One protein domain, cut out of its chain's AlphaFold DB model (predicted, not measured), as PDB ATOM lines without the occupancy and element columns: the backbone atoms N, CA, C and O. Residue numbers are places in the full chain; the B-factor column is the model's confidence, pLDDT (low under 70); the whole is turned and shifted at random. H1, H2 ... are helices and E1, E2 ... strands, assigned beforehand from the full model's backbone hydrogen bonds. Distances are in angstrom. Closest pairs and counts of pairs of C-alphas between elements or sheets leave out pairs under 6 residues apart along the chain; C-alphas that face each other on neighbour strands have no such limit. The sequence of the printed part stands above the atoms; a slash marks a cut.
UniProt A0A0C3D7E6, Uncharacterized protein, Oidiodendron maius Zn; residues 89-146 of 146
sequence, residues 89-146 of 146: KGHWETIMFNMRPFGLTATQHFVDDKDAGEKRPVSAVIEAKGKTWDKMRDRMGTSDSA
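Overview. This is residues 89 to 146 of the 146 residues of an uncharacterized protein of Oidiodendron maius Zn (UniProt A0A0C3D7E6). With little regular structure, this is a loose chain of loops, with the hairpin of E1 and E2 at one end of its long axis and the corner of short helices H2 and H3 toward the other. The 58 printed residues hold H1, E1, E2, H2 and H3 in that order, 20 residues in named elements, class mixed; the sheet E1 - E2 is antiparallel. The radius of gyration of the C-alphas is 14.0 A; the spans are 40 by 30 by 21 A.

Along the chain. After residues 89 to 102, with no named element, H1 is residues 103 to 106, from C-alpha 103 at (-123.520, -38.208, 6.493). E1 is 109 to 112, 10.2 A long, and E2 119 to 122, 9.5 A. H2 is 131 to 134; H3 is 136 to 139, ending at C-alpha 139 (-120.824, -55.101, 5.485).

Arrangement. H1 is apart from E2, H2 and H3. In the hairpin, N 109 and O 122 are within hydrogen-bond range at 3.0 A. H2 and H3 touch only at the corner, closest at the C-alphas of Thr 132 and Arg 139, 5.2 A. The three helices are too short for O i to N i+4 pairs; each has its one O i to N i+3 pair within range.

Size, cuts and confidence. The C-alphas of Ala 116 and Ala 146, the two farthest apart, are 41.0 A apart. The printed part has no cut, and no link between named elements is long. Residues 116 and 143 to 146 have pLDDT under 70.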
ATOM      1  N   LYS A  89    -133.165 -52.710   7.337       90.12
ATOM      2  CA  LYS A  89    -131.894 -53.316   7.761       90.12
ATOM      3  C   LYS A  89    -131.362 -54.243   6.655       90.12
ATOM      4  O   LYS A  89    -132.130 -54.976   6.034       90.12
ATOM      5  N   GLY A  90    -130.057 -54.180   6.399       91.25
ATOM      6  CA  GLY A  90    -129.394 -54.984   5.367       91.25
ATOM      7  C   GLY A  90    -129.465 -54.427   3.943       91.25
ATOM      8  O   GLY A  90    -128.902 -55.036   3.043       91.25
ATOM      9  N   HIS A  91    -130.118 -53.281   3.725       92.38
ATOM     10  CA  HIS A  91    -130.271 -52.672   2.394       92.38
ATOM     11  C   HIS A  91    -129.476 -51.369   2.234       92.38
ATOM     12  O   HIS A  91    -129.744 -50.568   1.341       92.38
ATOM     13  N   TRP A  92    -128.506 -51.134   3.116       92.19
ATOM     14  CA  TRP A  92    -127.619 -49.981   3.062       92.19
ATOM     15  C   TRP A  92    -126.232 -50.353   3.578       92.19
ATOM     16  O   TRP A  92    -126.092 -51.172   4.485       92.19
ATOM     17  N   GLU A  93    -125.211 -49.702   3.030       91.38
ATOM     18  CA  GLU A  93    -123.859 -49.690   3.580       91.38
ATOM     19  C   GLU A  93    -123.300 -48.268   3.573       91.38
ATOM     20  O   GLU A  93    -123.776 -47.383   2.860       91.38
ATOM     21  N   THR A  94    -122.289 -48.014   4.397       91.38
ATOM     22  CA  THR A  94    -121.563 -46.745   4.378       91.38
ATOM     23  C   THR A  94    -120.089 -47.024   4.611       91.38
ATOM     24  O   THR A  94    -119.710 -47.540   5.659       91.38
ATOM     25  N   ILE A  95    -119.261 -46.692   3.622       91.12
ATOM     26  CA  ILE A  95    -117.818 -46.925   3.645       91.12
ATOM     27  C   ILE A  95    -117.130 -45.573   3.601       91.12
ATOM     28  O   ILE A  95    -117.388 -44.781   2.701       91.12
ATOM     29  N   MET A  96    -116.248 -45.321   4.559       90.81
ATOM     30  CA  MET A  96    -115.457 -44.097   4.628       90.81
ATOM     31  C   MET A  96    -113.978 -44.486   4.579       90.81
ATOM     32  O   MET A  96    -113.547 -45.347   5.345       90.81
ATOM     33  N   PHE A  97    -113.197 -43.851   3.708       91.81
ATOM     34  CA  PHE A  97    -111.754 -44.078   3.600       91.81
ATOM     35  C   PHE A  97    -111.033 -42.732   3.554       91.81
ATOM     36  O   PHE A  97    -111.326 -41.909   2.692       91.81
ATOM     37  N   ASN A  98    -110.110 -42.504   4.495       93.06
ATOM     38  CA  ASN A  98    -109.334 -41.263   4.616       93.06
ATOM     39  C   ASN A  98    -110.183 -39.972   4.537       93.06
ATOM     40  O   ASN A  98    -109.834 -39.007   3.861       93.06
ATOM     41  N   MET A  99    -111.327 -39.963   5.220       91.94
ATOM     42  CA  MET A  99    -112.238 -38.820   5.247       91.94
ATOM     43  C   MET A  99    -112.716 -38.537   6.664       91.94
ATOM     44  O   MET A  99    -112.794 -39.435   7.504       91.94
ATOM     45  N   ARG A 100    -113.066 -37.276   6.935       90.44
ATOM     46  CA  ARG A 100    -113.766 -36.934   8.178       90.44
ATOM     47  C   ARG A 100    -115.153 -37.592   8.182       90.44
ATOM     48  O   ARG A 100    -115.742 -37.717   7.106       90.44
ATOM     49  N   PRO A 101    -115.699 -37.954   9.358       90.50
ATOM     50  CA  PRO A 101    -117.067 -38.446   9.454       90.50
ATOM     51  C   PRO A 101    -118.047 -37.499   8.758       90.50
ATOM     52  O   PRO A 101    -118.045 -36.290   9.000       90.50
ATOM     53  N   PHE A 102    -118.879 -38.057   7.886       92.69
ATOM     54  CA  PHE A 102    -119.855 -37.327   7.087       92.69
ATOM     55  C   PHE A 102    -121.104 -38.182   6.871       92.69
ATOM     56  O   PHE A 102    -121.051 -39.414   6.875       92.69
ATOM     57  N   GLY A 103    -122.247 -37.521   6.681       94.00
ATOM     58  CA  GLY A 103    -123.520 -38.208   6.493       94.00
ATOM     59  C   GLY A 103    -123.834 -39.117   7.678       94.00
ATOM     60  O   GLY A 103    -123.726 -38.701   8.834       94.00
ATOM     61  N   LEU A 104    -124.184 -40.369   7.390       92.44
ATOM     62  CA  LEU A 104    -124.579 -41.341   8.405       92.44
ATOM     63  C   LEU A 104    -123.447 -41.648   9.402       92.44
ATOM     64  O   LEU A 104    -123.723 -41.873  10.577       92.44
ATOM     65  N   THR A 105    -122.177 -41.581   8.992       92.12
ATOM     66  CA  THR A 105    -121.043 -41.863   9.898       92.12
ATOM     67  C   THR A 105    -120.781 -40.761  10.920       92.12
ATOM     68  O   THR A 105    -120.142 -41.011  11.938       92.12
ATOM     69  N   ALA A 106    -121.305 -39.553  10.690       92.88
ATOM     70  CA  ALA A 106    -121.272 -38.458  11.661       92.88
ATOM     71  C   ALA A 106    -122.418 -38.530  12.691       92.88
ATOM     72  O   ALA A 106    -122.500 -37.694  13.594       92.88
ATOM     73  N   THR A 107    -123.331 -39.494  12.553       92.75
ATOM     74  CA  THR A 107    -124.466 -39.662  13.465       92.75
ATOM     75  C   THR A 107    -124.073 -40.434  14.722       92.75
ATOM     76  O   THR A 107    -123.044 -41.104  14.790       92.75
ATOM     77  N   GLN A 108    -124.908 -40.316  15.749       88.75
ATOM     78  CA  GLN A 108    -124.773 -41.051  17.002       88.75
ATOM     79  C   GLN A 108    -126.155 -41.549  17.394       88.75
ATOM     80  O   GLN A 108    -127.146 -40.844  17.192       88.75
ATOM     81  N   HIS A 109    -126.208 -42.735  17.983       86.06
ATOM     82  CA  HIS A 109    -127.410 -43.244  18.625       86.06
ATOM     83  C   HIS A 109    -127.163 -43.364  20.124       86.06
ATOM     84  O   HIS A 109    -126.031 -43.530  20.571       86.06
ATOM     85  N   PHE A 110    -128.225 -43.225  20.905       85.94
ATOM     86  CA  PHE A 110    -128.159 -43.320  22.353       85.94
ATOM     87  C   PHE A 110    -128.518 -44.738  22.784       85.94
ATOM     88  O   PHE A 110    -129.570 -45.249  22.398       85.94
ATOM     89  N   VAL A 111    -127.640 -45.357  23.568       84.56
ATOM     90  CA  VAL A 111    -127.850 -46.685  24.159       84.56
ATOM     91  C   VAL A 111    -127.947 -46.562  25.669       84.56
ATOM     92  O   VAL A 111    -127.296 -45.698  26.259       84.56
ATOM     93  N   ASP A 112    -128.764 -47.414  26.282       84.38
ATOM     94  CA  ASP A 112    -128.884 -47.470  27.735       84.38
ATOM     95  C   ASP A 112    -127.562 -47.964  28.332       84.38
ATOM     96  O   ASP A 112    -127.060 -49.033  27.965       84.38
ATOM     97  N   ASP A 113    -126.979 -47.170  29.226       79.88
ATOM     98  CA  ASP A 113    -125.827 -47.578  30.014       79.88
ATOM     99  C   ASP A 113    -126.323 -48.198  31.323       79.88
ATOM    100  O   ASP A 113    -126.927 -47.524  32.163       79.88
ATOM    101  N   LYS A 114    -126.107 -49.508  31.475       74.00
ATOM    102  CA  LYS A 114    -126.577 -50.265  32.642       74.00
ATOM    103  C   LYS A 114    -125.869 -49.855  33.934       74.00
ATOM    104  O   LYS A 114    -126.438 -50.075  35.000       74.00
ATOM    105  N   ASP A 115    -124.687 -49.248  33.837       75.19
ATOM    106  CA  ASP A 115    -123.853 -48.915  34.990       75.19
ATOM    107  C   ASP A 115    -124.004 -47.442  35.407       75.19
ATOM    108  O   ASP A 115    -123.875 -47.115  36.586       75.19
ATOM    109  N   ALA A 116    -124.319 -46.550  34.460       69.38
ATOM    110  CA  ALA A 116    -124.436 -45.110  34.709       69.38
ATOM    111  C   ALA A 116    -125.878 -44.607  34.919       69.38
ATOM    112  O   ALA A 116    -126.069 -43.474  35.354       69.38
ATOM    113  N   GLY A 117    -126.901 -45.405  34.587       70.00
ATOM    114  CA  GLY A 117    -128.312 -45.000  34.692       70.00
ATOM    115  C   GLY A 117    -128.754 -43.929  33.679       70.00
ATOM    116  O   GLY A 117    -129.923 -43.546  33.664       70.00
ATOM    117  N   GLU A 118    -127.851 -43.477  32.807       75.94
ATOM    118  CA  GLU A 118    -128.101 -42.503  31.745       75.94
ATOM    119  C   GLU A 118    -127.793 -43.095  30.363       75.94
ATOM    120  O   GLU A 118    -126.995 -44.019  30.209       75.94
ATOM    121  N   LYS A 119    -128.418 -42.549  29.315       83.44
ATOM    122  CA  LYS A 119    -128.128 -42.969  27.942       83.44
ATOM    123  C   LYS A 119    -126.825 -42.352  27.446       83.44
ATOM    124  O   LYS A 119    -126.704 -41.128  27.387       83.44
ATOM    125  N   ARG A 120    -125.901 -43.179  26.954       85.31
ATOM    126  CA  ARG A 120    -124.646 -42.705  26.348       85.31
ATOM    127  C   ARG A 120    -124.722 -42.656  24.817       85.31
ATOM    128  O   ARG A 120    -125.300 -43.561  24.208       85.31
ATOM    129  N   PRO A 121    -124.134 -41.635  24.166       86.69
ATOM    130  CA  PRO A 121    -124.037 -41.594  22.714       86.69
ATOM    131  C   PRO A 121    -122.957 -42.564  22.223       86.69
ATOM    132  O   PRO A 121    -121.828 -42.562  22.713       86.69
ATOM    133  N   VAL A 122    -123.282 -43.361  21.211       88.56
ATOM    134  CA  VAL A 122    -122.356 -44.284  20.547       88.56
ATOM    135  C   VAL A 122    -122.350 -44.053  19.038       88.56
ATOM    136  O   VAL A 122    -123.375 -43.745  18.422       88.56
ATOM    137  N   SER A 123    -121.163 -44.175  18.445       87.81
ATOM    138  CA  SER A 123    -120.986 -44.168  16.992       87.81
ATOM    139  C   SER A 123    -121.295 -45.552  16.426       87.81
ATOM    140  O   SER A 123    -120.978 -46.561  17.051       87.81
ATOM    141  N   ALA A 124    -121.889 -45.596  15.234       84.62
ATOM    142  CA  ALA A 124    -122.075 -46.836  14.478       84.62
ATOM    143  C   ALA A 124    -120.847 -47.203  13.620       84.62
ATOM    144  O   ALA A 124    -120.844 -48.236  12.956       84.62
ATOM    145  N   VAL A 125    -119.817 -46.350  13.597       89.44
ATOM    146  CA  VAL A 125    -118.603 -46.580  12.808       89.44
ATOM    147  C   VAL A 125    -117.760 -47.667  13.466       89.44
ATOM    148  O   VAL A 125    -117.407 -47.564  14.639       89.44
ATOM    149  N   ILE A 126    -117.403 -48.673  12.675       88.31
ATOM    150  CA  ILE A 126    -116.490 -49.745  13.057       88.31
ATOM    151  C   ILE A 126    -115.283 -49.749  12.124       88.31
ATOM    152  O   ILE A 126    -115.356 -49.291  10.983       88.31
ATOM    153  N   GLU A 127    -114.164 -50.275  12.610       87.94
ATOM    154  CA  GLU A 127    -113.003 -50.507  11.763       87.94
ATOM    155  C   GLU A 127    -113.298 -51.644  10.774       87.94
ATOM    156  O   GLU A 127    -113.716 -52.732  11.168       87.94
ATOM    157  N   ALA A 128    -113.080 -51.400   9.481       84.75
ATOM    158  CA  ALA A 128    -113.288 -52.409   8.450       84.75
ATOM    159  C   ALA A 128    -112.051 -53.318   8.331       84.75
ATOM    160  O   ALA A 128    -111.077 -52.965   7.669       84.75
ATOM    161  N   LYS A 129    -112.084 -54.494   8.974       85.88
ATOM    162  CA  LYS A 129    -111.012 -55.507   8.936       85.88
ATOM    163  C   LYS A 129    -111.571 -56.915   8.718       85.88
ATOM    164  O   LYS A 129    -112.637 -57.257   9.219       85.88
ATOM    165  N   GLY A 130    -110.806 -57.760   8.024       87.06
ATOM    166  CA  GLY A 130    -111.175 -59.157   7.770       87.06
ATOM    167  C   GLY A 130    -112.516 -59.278   7.041       87.06
ATOM    168  O   GLY A 130    -112.775 -58.534   6.099       87.06
ATOM    169  N   LYS A 131    -113.401 -60.158   7.531       78.50
ATOM    170  CA  LYS A 131    -114.686 -60.484   6.885       78.50
ATOM    171  C   LYS A 131    -115.580 -59.274   6.599       78.50
ATOM    172  O   LYS A 131    -116.298 -59.275   5.609       78.50
ATOM    173  N   THR A 132    -115.532 -58.223   7.423       80.38
ATOM    174  CA  THR A 132    -116.330 -57.009   7.181       80.38
ATOM    175  C   THR A 132    -115.781 -56.155   6.039       80.38
ATOM    176  O   THR A 132    -116.413 -55.183   5.663       80.38
ATOM    177  N   TRP A 133    -114.599 -56.440   5.494       87.69
ATOM    178  CA  TRP A 133    -114.091 -55.770   4.293       87.69
ATOM    179  C   TRP A 133    -114.323 -56.604   3.028       87.69
ATOM    180  O   TRP A 133    -114.562 -56.036   1.962       87.69
ATOM    181  N   ASP A 134    -114.336 -57.930   3.169       86.69
ATOM    182  CA  ASP A 134    -114.306 -58.883   2.058       86.69
ATOM    183  C   ASP A 134    -115.471 -58.724   1.068       86.69
ATOM    184  O   ASP A 134    -115.249 -58.736  -0.146       86.69
ATOM    185  N   LYS A 135    -116.718 -58.573   1.545       89.06
ATOM    186  CA  LYS A 135    -117.902 -58.472   0.670       89.06
ATOM    187  C   LYS A 135    -118.909 -57.434   1.160       89.06
ATOM    188  O   LYS A 135    -119.122 -57.249   2.354       89.06
ATOM    189  N   MET A 136    -119.620 -56.823   0.209       89.12
ATOM    190  CA  MET A 136    -120.742 -55.909   0.475       89.12
ATOM    191  C   MET A 136    -121.812 -56.545   1.369       89.12
ATOM    192  O   MET A 136    -122.297 -55.925   2.307       89.12
ATOM    193  N   ARG A 137    -122.149 -57.816   1.118       87.62
ATOM    194  CA  ARG A 137    -123.147 -58.541   1.916       87.62
ATOM    195  C   ARG A 137    -122.752 -58.660   3.388       87.62
ATOM    196  O   ARG A 137    -123.618 -58.510   4.248       87.62
ATOM    197  N   ASP A 138    -121.464 -58.865   3.659       86.38
ATOM    198  CA  ASP A 138    -120.925 -58.949   5.017       86.38
ATOM    199  C   ASP A 138    -120.981 -57.577   5.709       86.38
ATOM    200  O   ASP A 138    -121.397 -57.488   6.863       86.38
ATOM    201  N   ARG A 139    -120.679 -56.487   4.984       87.00
ATOM    202  CA  ARG A 139    -120.824 -55.101   5.485       87.00
ATOM    203  C   ARG A 139    -122.259 -54.724   5.816       87.00
ATOM    204  O   ARG A 139    -122.501 -54.059   6.818       87.00
ATOM    205  N   MET A 140    -123.205 -55.162   4.994       88.06
ATOM    206  CA  MET A 140    -124.629 -54.938   5.234       88.06
ATOM    207  C   MET A 140    -125.199 -55.855   6.331       88.06
ATOM    208  O   MET A 140    -126.336 -55.661   6.755       88.06
ATOM    209  N   GLY A 141    -124.441 -56.855   6.801       84.69
ATOM    210  CA  GLY A 141    -124.920 -57.837   7.776       84.69
ATOM    211  C   GLY A 141    -125.996 -58.769   7.207       84.69
ATOM    212  O   GLY A 141    -126.931 -59.136   7.914       84.69
ATOM    213  N   THR A 142    -125.878 -59.114   5.923       80.31
ATOM    214  CA  THR A 142    -126.824 -59.958   5.160       80.31
ATOM    215  C   THR A 142    -126.281 -61.363   4.880       80.31
ATOM    216  O   THR A 142    -126.756 -62.040   3.973       80.31
ATOM    217  N   SER A 143    -125.271 -61.816   5.630       61.50
ATOM    218  CA  SER A 143    -124.541 -63.061   5.347       61.50
ATOM    219  C   SER A 143    -125.391 -64.341   5.418       61.50
ATOM    220  O   SER A 143    -124.959 -65.348   4.871       61.50
ATOM    221  N   ASP A 144    -126.604 -64.288   5.986       52.38
ATOM    222  CA  ASP A 144    -127.475 -65.457   6.208       52.38
ATOM    223  C   ASP A 144    -128.837 -65.382   5.480       52.38
ATOM    224  O   ASP A 144    -129.853 -65.862   5.985       52.38
ATOM    225  N   SER A 145    -128.932 -64.745   4.309       46.66
ATOM    226  CA  SER A 145    -130.199 -64.713   3.551       46.66
ATOM    227  C   SER A 145    -129.986 -64.728   2.036       46.66
ATOM    228  O   SER A 145    -130.032 -63.687   1.380       46.66
ATOM    229  N   ALA A 146    -129.748 -65.921   1.487       38.72
ATOM    230  CA  ALA A 146    -130.026 -66.292   0.097       38.72
ATOM    231  C   ALA A 146    -130.181 -67.813  -0.001       38.72
ATOM    232  O   ALA A 146    -129.282 -68.511   0.520       38.72
TER     233      ALA A 146